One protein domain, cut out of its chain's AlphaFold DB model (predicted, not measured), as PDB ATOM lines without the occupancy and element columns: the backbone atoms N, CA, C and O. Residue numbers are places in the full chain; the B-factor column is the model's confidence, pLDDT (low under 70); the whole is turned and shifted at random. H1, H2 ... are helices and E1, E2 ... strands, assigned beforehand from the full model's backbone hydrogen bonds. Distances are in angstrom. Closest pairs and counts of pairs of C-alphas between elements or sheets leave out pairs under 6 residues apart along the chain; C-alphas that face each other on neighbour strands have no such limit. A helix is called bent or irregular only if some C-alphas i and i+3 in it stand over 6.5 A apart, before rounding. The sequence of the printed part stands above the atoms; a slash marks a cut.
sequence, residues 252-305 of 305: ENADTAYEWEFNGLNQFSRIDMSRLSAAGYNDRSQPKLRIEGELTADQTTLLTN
ATOM      1  N   GLU A 252     156.850 148.325 113.526       97.06
ATOM      2  CA  GLU A 252     158.233 148.430 113.070       97.06
ATOM      3  C   GLU A 252     158.696 149.871 112.801       97.06
ATOM      4  O   GLU A 252     159.894 150.117 112.683       97.06
ATOM      5  N   ASN A 253     157.768 150.827 112.687       97.12
ATOM      6  CA  ASN A 253     158.079 152.249 112.513       97.12
ATOM      7  C   ASN A 253     157.524 153.118 113.652       97.12
ATOM      8  O   ASN A 253     157.686 154.340 113.629       97.12
ATOM      9  N   ALA A 254     156.861 152.509 114.638       96.06
ATOM     10  CA  ALA A 254     156.207 153.228 115.720       96.06
ATOM     11  C   ALA A 254     157.216 153.955 116.615       96.06
ATOM     12  O   ALA A 254     156.934 155.080 117.009       96.06
ATOM     13  N   ASP A 255     158.393 153.369 116.869       94.12
ATOM     14  CA  ASP A 255     159.450 154.020 117.655       94.12
ATOM     15  C   ASP A 255     159.902 155.329 116.981       94.12
ATOM     16  O   ASP A 255     159.914 156.381 117.611       94.12
ATOM     17  N   THR A 256     160.160 155.312 115.667       94.12
ATOM     18  CA  THR A 256     160.533 156.519 114.908       94.12
ATOM     19  C   THR A 256     159.449 157.597 114.963       94.12
ATOM     20  O   THR A 256     159.758 158.772 115.147       94.12
ATOM     21  N   ALA A 257     158.180 157.216 114.804       96.25
ATOM     22  CA  ALA A 257     157.070 158.164 114.875       96.25
ATOM     23  C   ALA A 257     156.897 158.747 116.288       96.25
ATOM     24  O   ALA A 257     156.628 159.940 116.425       96.25
ATOM     25  N   TYR A 258     157.073 157.920 117.321       95.06
ATOM     26  CA  TYR A 258     156.955 158.327 118.720       95.06
ATOM     27  C   TYR A 258     158.038 159.340 119.094       95.06
ATOM     28  O   TYR A 258     157.737 160.372 119.693       95.06
ATOM     29  N   GLU A 259     159.280 159.098 118.672       92.56
ATOM     30  CA  GLU A 259     160.374 160.040 118.914       92.56
ATOM     31  C   GLU A 259     160.234 161.316 118.084       92.56
ATOM     32  O   GLU A 259     160.509 162.399 118.588       92.56
ATOM     33  N   TRP A 260     159.729 161.237 116.851       93.31
ATOM     34  CA  TRP A 260     159.408 162.442 116.081       93.31
ATOM     35  C   TRP A 260     158.400 163.352 116.808       93.31
ATOM     36  O   TRP A 260     158.539 164.573 116.759       93.31
ATOM     37  N   GLU A 261     157.405 162.776 117.490       96.19
ATOM     38  CA  GLU A 261     156.383 163.533 118.224       96.19
ATOM     39  C   GLU A 261     156.892 164.080 119.567       96.19
ATOM     40  O   GLU A 261     156.560 165.211 119.934       96.19
ATOM     41  N   PHE A 262     157.683 163.295 120.308       94.44
ATOM     42  CA  PHE A 262     158.010 163.579 121.710       94.44
ATOM     43  C   PHE A 262     159.478 163.926 121.996       94.44
ATOM     44  O   PHE A 262     159.799 164.226 123.150       94.44
ATOM     45  N   ASN A 263     160.373 163.935 121.001       92.50
ATOM     46  CA  ASN A 263     161.772 164.304 121.221       92.50
ATOM     47  C   ASN A 263     161.902 165.668 121.931       92.50
ATOM     48  O   ASN A 263     161.209 166.637 121.621       92.50
ATOM     49  N   GLY A 264     162.797 165.728 122.920       92.38
ATOM     50  CA  GLY A 264     162.971 166.886 123.801       92.38
ATOM     51  C   GLY A 264     162.094 166.863 125.059       92.38
ATOM     52  O   GLY A 264     162.375 167.611 125.997       92.38
ATOM     53  N   LEU A 265     161.087 165.985 125.140       94.75
ATOM     54  CA  LEU A 265     160.339 165.714 126.370       94.75
ATOM     55  C   LEU A 265     160.947 164.516 127.108       94.75
ATOM     56  O   LEU A 265     160.599 163.363 126.875       94.75
ATOM     57  N   ASN A 266     161.851 164.797 128.045       94.81
ATOM     58  CA  ASN A 266     162.606 163.743 128.733       94.81
ATOM     59  C   ASN A 266     161.877 163.129 129.933       94.81
ATOM     60  O   ASN A 266     162.356 162.153 130.497       94.81
ATOM     61  N   GLN A 267     160.741 163.679 130.352       96.81
ATOM     62  CA  GLN A 267     159.944 163.134 131.450       96.81
ATOM     63  C   GLN A 267     158.796 162.303 130.887       96.81
ATOM     64  O   GLN A 267     158.077 162.756 129.999       96.81
ATOM     65  N   PHE A 268     158.595 161.100 131.422       94.69
ATOM     66  CA  PHE A 268     157.534 160.205 130.977       94.69
ATOM     67  C   PHE A 268     156.641 159.755 132.125       94.69
ATOM     68  O   PHE A 268     157.057 159.623 133.273       94.69
ATOM     69  N   SER A 269     155.410 159.428 131.743       95.19
ATOM     70  CA  SER A 269     154.371 158.899 132.610       95.19
ATOM     71  C   SER A 269     153.657 157.763 131.885       95.19
ATOM     72  O   SER A 269     152.969 158.007 130.892       95.19
ATOM     73  N   ARG A 270     153.776 156.516 132.352       90.88
ATOM     74  CA  ARG A 270     153.166 155.354 131.673       90.88
ATOM     75  C   ARG A 270     152.493 154.390 132.632       90.88
ATOM     76  O   ARG A 270     152.817 154.344 133.808       90.88
ATOM     77  N   ILE A 271     151.592 153.561 132.116       88.31
ATOM     78  CA  ILE A 271     150.997 152.466 132.893       88.31
ATOM     79  C   ILE A 271     152.081 151.438 133.263       88.31
ATOM     80  O   ILE A 271     152.908 151.056 132.426       88.31
ATOM     81  N   ASP A 272     152.051 150.954 134.507       88.62
ATOM     82  CA  ASP A 272     152.822 149.783 134.916       88.62
ATOM     83  C   ASP A 272     152.195 148.509 134.333       88.62
ATOM     84  O   ASP A 272     151.244 147.932 134.863       88.62
ATOM     85  N   MET A 273     152.745 148.073 133.205       84.00
ATOM     86  CA  MET A 273     152.305 146.874 132.500       84.00
ATOM     87  C   MET A 273     152.824 145.573 133.126       84.00
ATOM     88  O   MET A 273     152.319 144.508 132.769       84.00
ATOM     89  N   SER A 274     153.806 145.625 134.037       80.50
ATOM     90  CA  SER A 274     154.497 144.430 134.557       80.50
ATOM     91  C   SER A 274     153.592 143.510 135.380       80.50
ATOM     92  O   SER A 274     153.882 142.326 135.533       80.50
ATOM     93  N   ARG A 275     152.467 144.041 135.874       73.44
ATOM     94  CA  ARG A 275     151.519 143.335 136.747       73.44
ATOM     95  C   ARG A 275     150.139 143.118 136.121       73.44
ATOM     96  O   ARG A 275     149.221 142.682 136.812       73.44
ATOM     97  N   LEU A 276     149.952 143.447 134.840       81.56
ATOM     98  CA  LEU A 276     148.638 143.374 134.197       81.56
ATOM     99  C   LEU A 276     148.422 142.032 133.490       81.56
ATOM    100  O   LEU A 276     149.126 141.689 132.543       81.56
ATOM    101  N   SER A 277     147.384 141.307 133.912       83.31
ATOM    102  CA  SER A 277     146.776 140.226 133.128       83.31
ATOM    103  C   SER A 277     145.927 140.799 131.985       83.31
ATOM    104  O   SER A 277     145.627 141.990 131.979       83.31
ATOM    105  N   ALA A 278     145.459 139.963 131.052       79.81
ATOM    106  CA  ALA A 278     144.519 140.394 130.009       79.81
ATOM    107  C   ALA A 278     143.246 141.038 130.588       79.81
ATOM    108  O   ALA A 278     142.810 142.103 130.146       79.81
ATOM    109  N   ALA A 279     142.683 140.425 131.634       77.25
ATOM    110  CA  ALA A 279     141.536 140.970 132.352       77.25
ATOM    111  C   ALA A 279     141.890 142.300 133.033       77.25
ATOM    112  O   ALA A 279     141.182 143.291 132.860       77.25
ATOM    113  N   GLY A 280     143.029 142.350 133.732       79.75
ATOM    114  CA  GLY A 280     143.513 143.558 134.392       79.75
ATOM    115  C   GLY A 280     143.835 144.686 133.412       79.75
ATOM    116  O   GLY A 280     143.592 145.845 133.727       79.75
ATOM    117  N   TYR A 281     144.333 144.380 132.214       79.44
ATOM    118  CA  TYR A 281     144.604 145.371 131.180       79.44
ATOM    119  C   TYR A 281     143.321 145.951 130.599       79.44
ATOM    120  O   TYR A 281     143.317 147.127 130.262       79.44
ATOM    121  N   ASN A 282     142.246 145.176 130.485       73.19
ATOM    122  CA  ASN A 282     140.982 145.650 129.915       73.19
ATOM    123  C   ASN A 282     140.035 146.269 130.952       73.19
ATOM    124  O   ASN A 282     139.138 147.023 130.583       73.19
ATOM    125  N   ASP A 283     140.242 146.001 132.241       76.19
ATOM    126  CA  ASP A 283     139.502 146.660 133.313       76.19
ATOM    127  C   ASP A 283     139.892 148.145 133.404       76.19
ATOM    128  O   ASP A 283     141.058 148.487 133.599       76.19
ATOM    129  N   ARG A 284     138.918 149.041 133.253       71.50
ATOM    130  CA  ARG A 284     139.083 150.503 133.343       71.50
ATOM    131  C   ARG A 284     138.345 151.097 134.549       71.50
ATOM    132  O   ARG A 284     138.236 152.314 134.638       71.50
ATOM    133  N   SER A 285     137.838 150.261 135.457       72.94
ATOM    134  CA  SER A 285     137.059 150.691 136.628       72.94
ATOM    135  C   SER A 285     137.883 151.451 137.666       72.94
ATOM    136  O   SER A 285     137.330 152.232 138.435       72.94
ATOM    137  N   GLN A 286     139.198 151.232 137.682       74.75
ATOM    138  CA  GLN A 286     140.140 151.894 138.574       74.75
ATOM    139  C   GLN A 286     141.326 152.447 137.776       74.75
ATOM    140  O   GLN A 286     141.748 151.813 136.794       74.75
ATOM    141  N   PRO A 287     141.899 153.593 138.196       80.81
ATOM    142  CA  PRO A 287     143.161 154.076 137.656       80.81
ATOM    143  C   PRO A 287     144.224 152.980 137.730       80.81
ATOM    144  O   PRO A 287     144.364 152.288 138.740       80.81
ATOM    145  N   LYS A 288     144.980 152.804 136.646       85.25
ATOM    146  CA  LYS A 288     146.122 151.890 136.656       85.25
ATOM    147  C   LYS A 288     147.301 152.552 137.342       85.25
ATOM    148  O   LYS A 288     147.503 153.755 137.185       85.25
ATOM    149  N   LEU A 289     148.085 151.748 138.059       88.00
ATOM    150  CA  LEU A 289     149.364 152.188 138.597       88.00
ATOM    151  C   LEU A 289     150.212 152.755 137.455       88.00
ATOM    152  O   LEU A 289     150.271 152.165 136.371       88.00
ATOM    153  N   ARG A 290     150.835 153.905 137.704       91.38
ATOM    154  CA  ARG A 290     151.720 154.566 136.752       91.38
ATOM    155  C   ARG A 290     153.162 154.488 137.235       91.38
ATOM    156  O   ARG A 290     153.418 154.488 138.436       91.38
ATOM    157  N   ILE A 291     154.074 154.403 136.280       92.94
ATOM    158  CA  ILE A 291     155.504 154.599 136.466       92.94
ATOM    159  C   ILE A 291     155.823 155.948 135.835       92.94
ATOM    160  O   ILE A 291     155.603 156.141 134.636       92.94
ATOM    161  N   GLU A 292     156.324 156.844 136.671       95.81
ATOM    162  CA  GLU A 292     156.864 158.143 136.291       95.81
ATOM    163  C   GLU A 292     158.387 158.032 136.229       95.81
ATOM    164  O   GLU A 292     158.985 157.286 137.012       95.81
ATOM    165  N   GLY A 293     159.022 158.763 135.325       95.50
ATOM    166  CA  GLY A 293     160.473 158.767 135.246       95.50
ATOM    167  C   GLY A 293     161.028 159.813 134.299       95.50
ATOM    168  O   GLY A 293     160.294 160.570 133.667       95.50
ATOM    169  N   GLU A 294     162.349 159.825 134.217       96.69
ATOM    170  CA  GLU A 294     163.117 160.628 133.277       96.69
ATOM    171  C   GLU A 294     163.928 159.685 132.383       96.69
ATOM    172  O   GLU A 294     164.395 158.636 132.841       96.69
ATOM    173  N   LEU A 295     164.037 160.022 131.100       94.81
ATOM    174  CA  LEU A 295     164.830 159.272 130.135       94.81
ATOM    175  C   LEU A 295     166.308 159.306 130.535       94.81
ATOM    176  O   LEU A 295     166.839 160.337 130.950       94.81
ATOM    177  N   THR A 296     166.990 158.170 130.397       94.06
ATOM    178  CA  THR A 296     168.437 158.095 130.625       94.06
ATOM    179  C   THR A 296     169.211 158.807 129.515       94.06
ATOM    180  O   THR A 296     168.688 159.033 128.425       94.06
ATOM    181  N   ALA A 297     170.492 159.106 129.758       91.00
ATOM    182  CA  ALA A 297     171.376 159.667 128.732       91.00
ATOM    183  C   ALA A 297     171.445 158.790 127.465       91.00
ATOM    184  O   ALA A 297     171.468 159.307 126.350       91.00
ATOM    185  N   ASP A 298     171.418 157.464 127.616       90.38
ATOM    186  CA  ASP A 298     171.411 156.544 126.474       90.38
ATOM    187  C   ASP A 298     170.095 156.638 125.687       90.38
ATOM    188  O   ASP A 298     170.106 156.678 124.456       90.38
ATOM    189  N   GLN A 299     168.959 156.729 126.391       90.38
ATOM    190  CA  GLN A 299     167.639 156.876 125.773       90.38
ATOM    191  C   GLN A 299     167.491 158.210 125.044       90.38
ATOM    192  O   GLN A 299     166.842 158.242 124.008       90.38
ATOM    193  N   THR A 300     168.114 159.286 125.535       86.56
ATOM    194  CA  THR A 300     168.105 160.590 124.856       86.56
ATOM    195  C   THR A 300     169.092 160.670 123.689       86.56
ATOM    196  O   THR A 300     168.866 161.433 122.752       86.56
ATOM    197  N   THR A 301     170.161 159.868 123.695       79.69
ATOM    198  CA  THR A 301     171.174 159.856 122.622       79.69
ATOM    199  C   THR A 301     170.729 159.045 121.401       79.69
ATOM    200  O   THR A 301     171.023 159.436 120.269       79.69
ATOM    201  N   LEU A 302     169.940 157.979 121.602       65.31
ATOM    202  CA  LEU A 302     169.263 157.223 120.529       65.31
ATOM    203  C   LEU A 302     168.343 158.093 119.646       65.31
ATOM    204  O   LEU A 302     167.889 157.629 118.608       65.31
ATOM    205  N   LEU A 303     168.105 159.351 120.035       56.56
ATOM    206  CA  LEU A 303     167.201 160.301 119.388       56.56
ATOM    207  C   LEU A 303     167.880 161.239 118.374       56.56
ATOM    208  O   LEU A 303     167.229 162.150 117.866       56.56
ATOM    209  N   THR A 304     169.190 161.089 118.134       49.41
ATOM    210  CA  THR A 304     169.993 162.057 117.350       49.41
ATOM    211  C   THR A 304     170.737 161.479 116.140       49.41
ATOM    212  O   THR A 304     171.389 162.244 115.428       49.41
ATOM    213  N   ASN A 305     170.614 160.174 115.874       43.47
ATOM    214  CA  ASN A 305     171.168 159.497 114.690       43.47
ATOM    215  C   ASN A 305     170.050 158.920 113.824       43.47
ATOM    216  O   ASN A 305     170.275 158.811 112.598       43.47
TER     217      ASN A 305
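AT A GLANCE: This is residues 252 to 305 of the 305 residues of an uncharacterized protein of Actinobacillus indolicus (UniProt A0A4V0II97). A narrow antiparallel ribbon of two strands, E1 and E2, forms the middle of an open, shallow U. H1 and H3 lie at one end of the ribbon, and the loop that holds H2 lies at the other. The printed part has 54 residues, with three named helices and two named strands in the chain order H1, E1, H2, E2, H3; the class is mixed, helices and strands. The whole is loose, with a radius of gyration of the C-alphas of 14.1 A, and elongated, spanning 40 by 24 by 16 A.

IN THESE COORDINATES: Begin with E1, residues 267 to 271, 14.0 A long, which starts at C-alpha 267 at (159.944, 163.134, 131.450). E2, residues 290 to 294, is 13.4 A long. H1, residues 252 to 262, starts at C-alpha 252 at (158.233, 148.430, 113.070) and is 17.4 A long. It is irregular: C-alphas 252 and 255 are 7.3 A apart. H2, residues 278 to 282, measures 6.3 A, and H3, residues 297 to 301, measures 6.1 A, ending at C-alpha 301 at (171.174, 159.856, 122.622).

HOW THE PARTS SIT: Look first at E1 and E2, antiparallel neighbours at 159 degrees, where C-alphas 267 and 294 face each other at 4.4 A. Between them N 268 and O 293 are 2.9 A apart and N 291 and O 270 2.8 A, within hydrogen-bond range. H1 is apart from E2, and H3 from E1. H1, H2 and H3 are apart from one another. In H2 and H3 every O i to N i+4 pair is within hydrogen-bond range; in H1, 6 of 7 are.

THE WHOLE: The farthest C-alphas, those of Ser 285 and Asn 305, are 41.5 A apart. The printed part has no cut and no long link. Mean pLDDT of the printed part is 85.8; look for values under 70 at residues 302 to 305, the last being the chain's last residue.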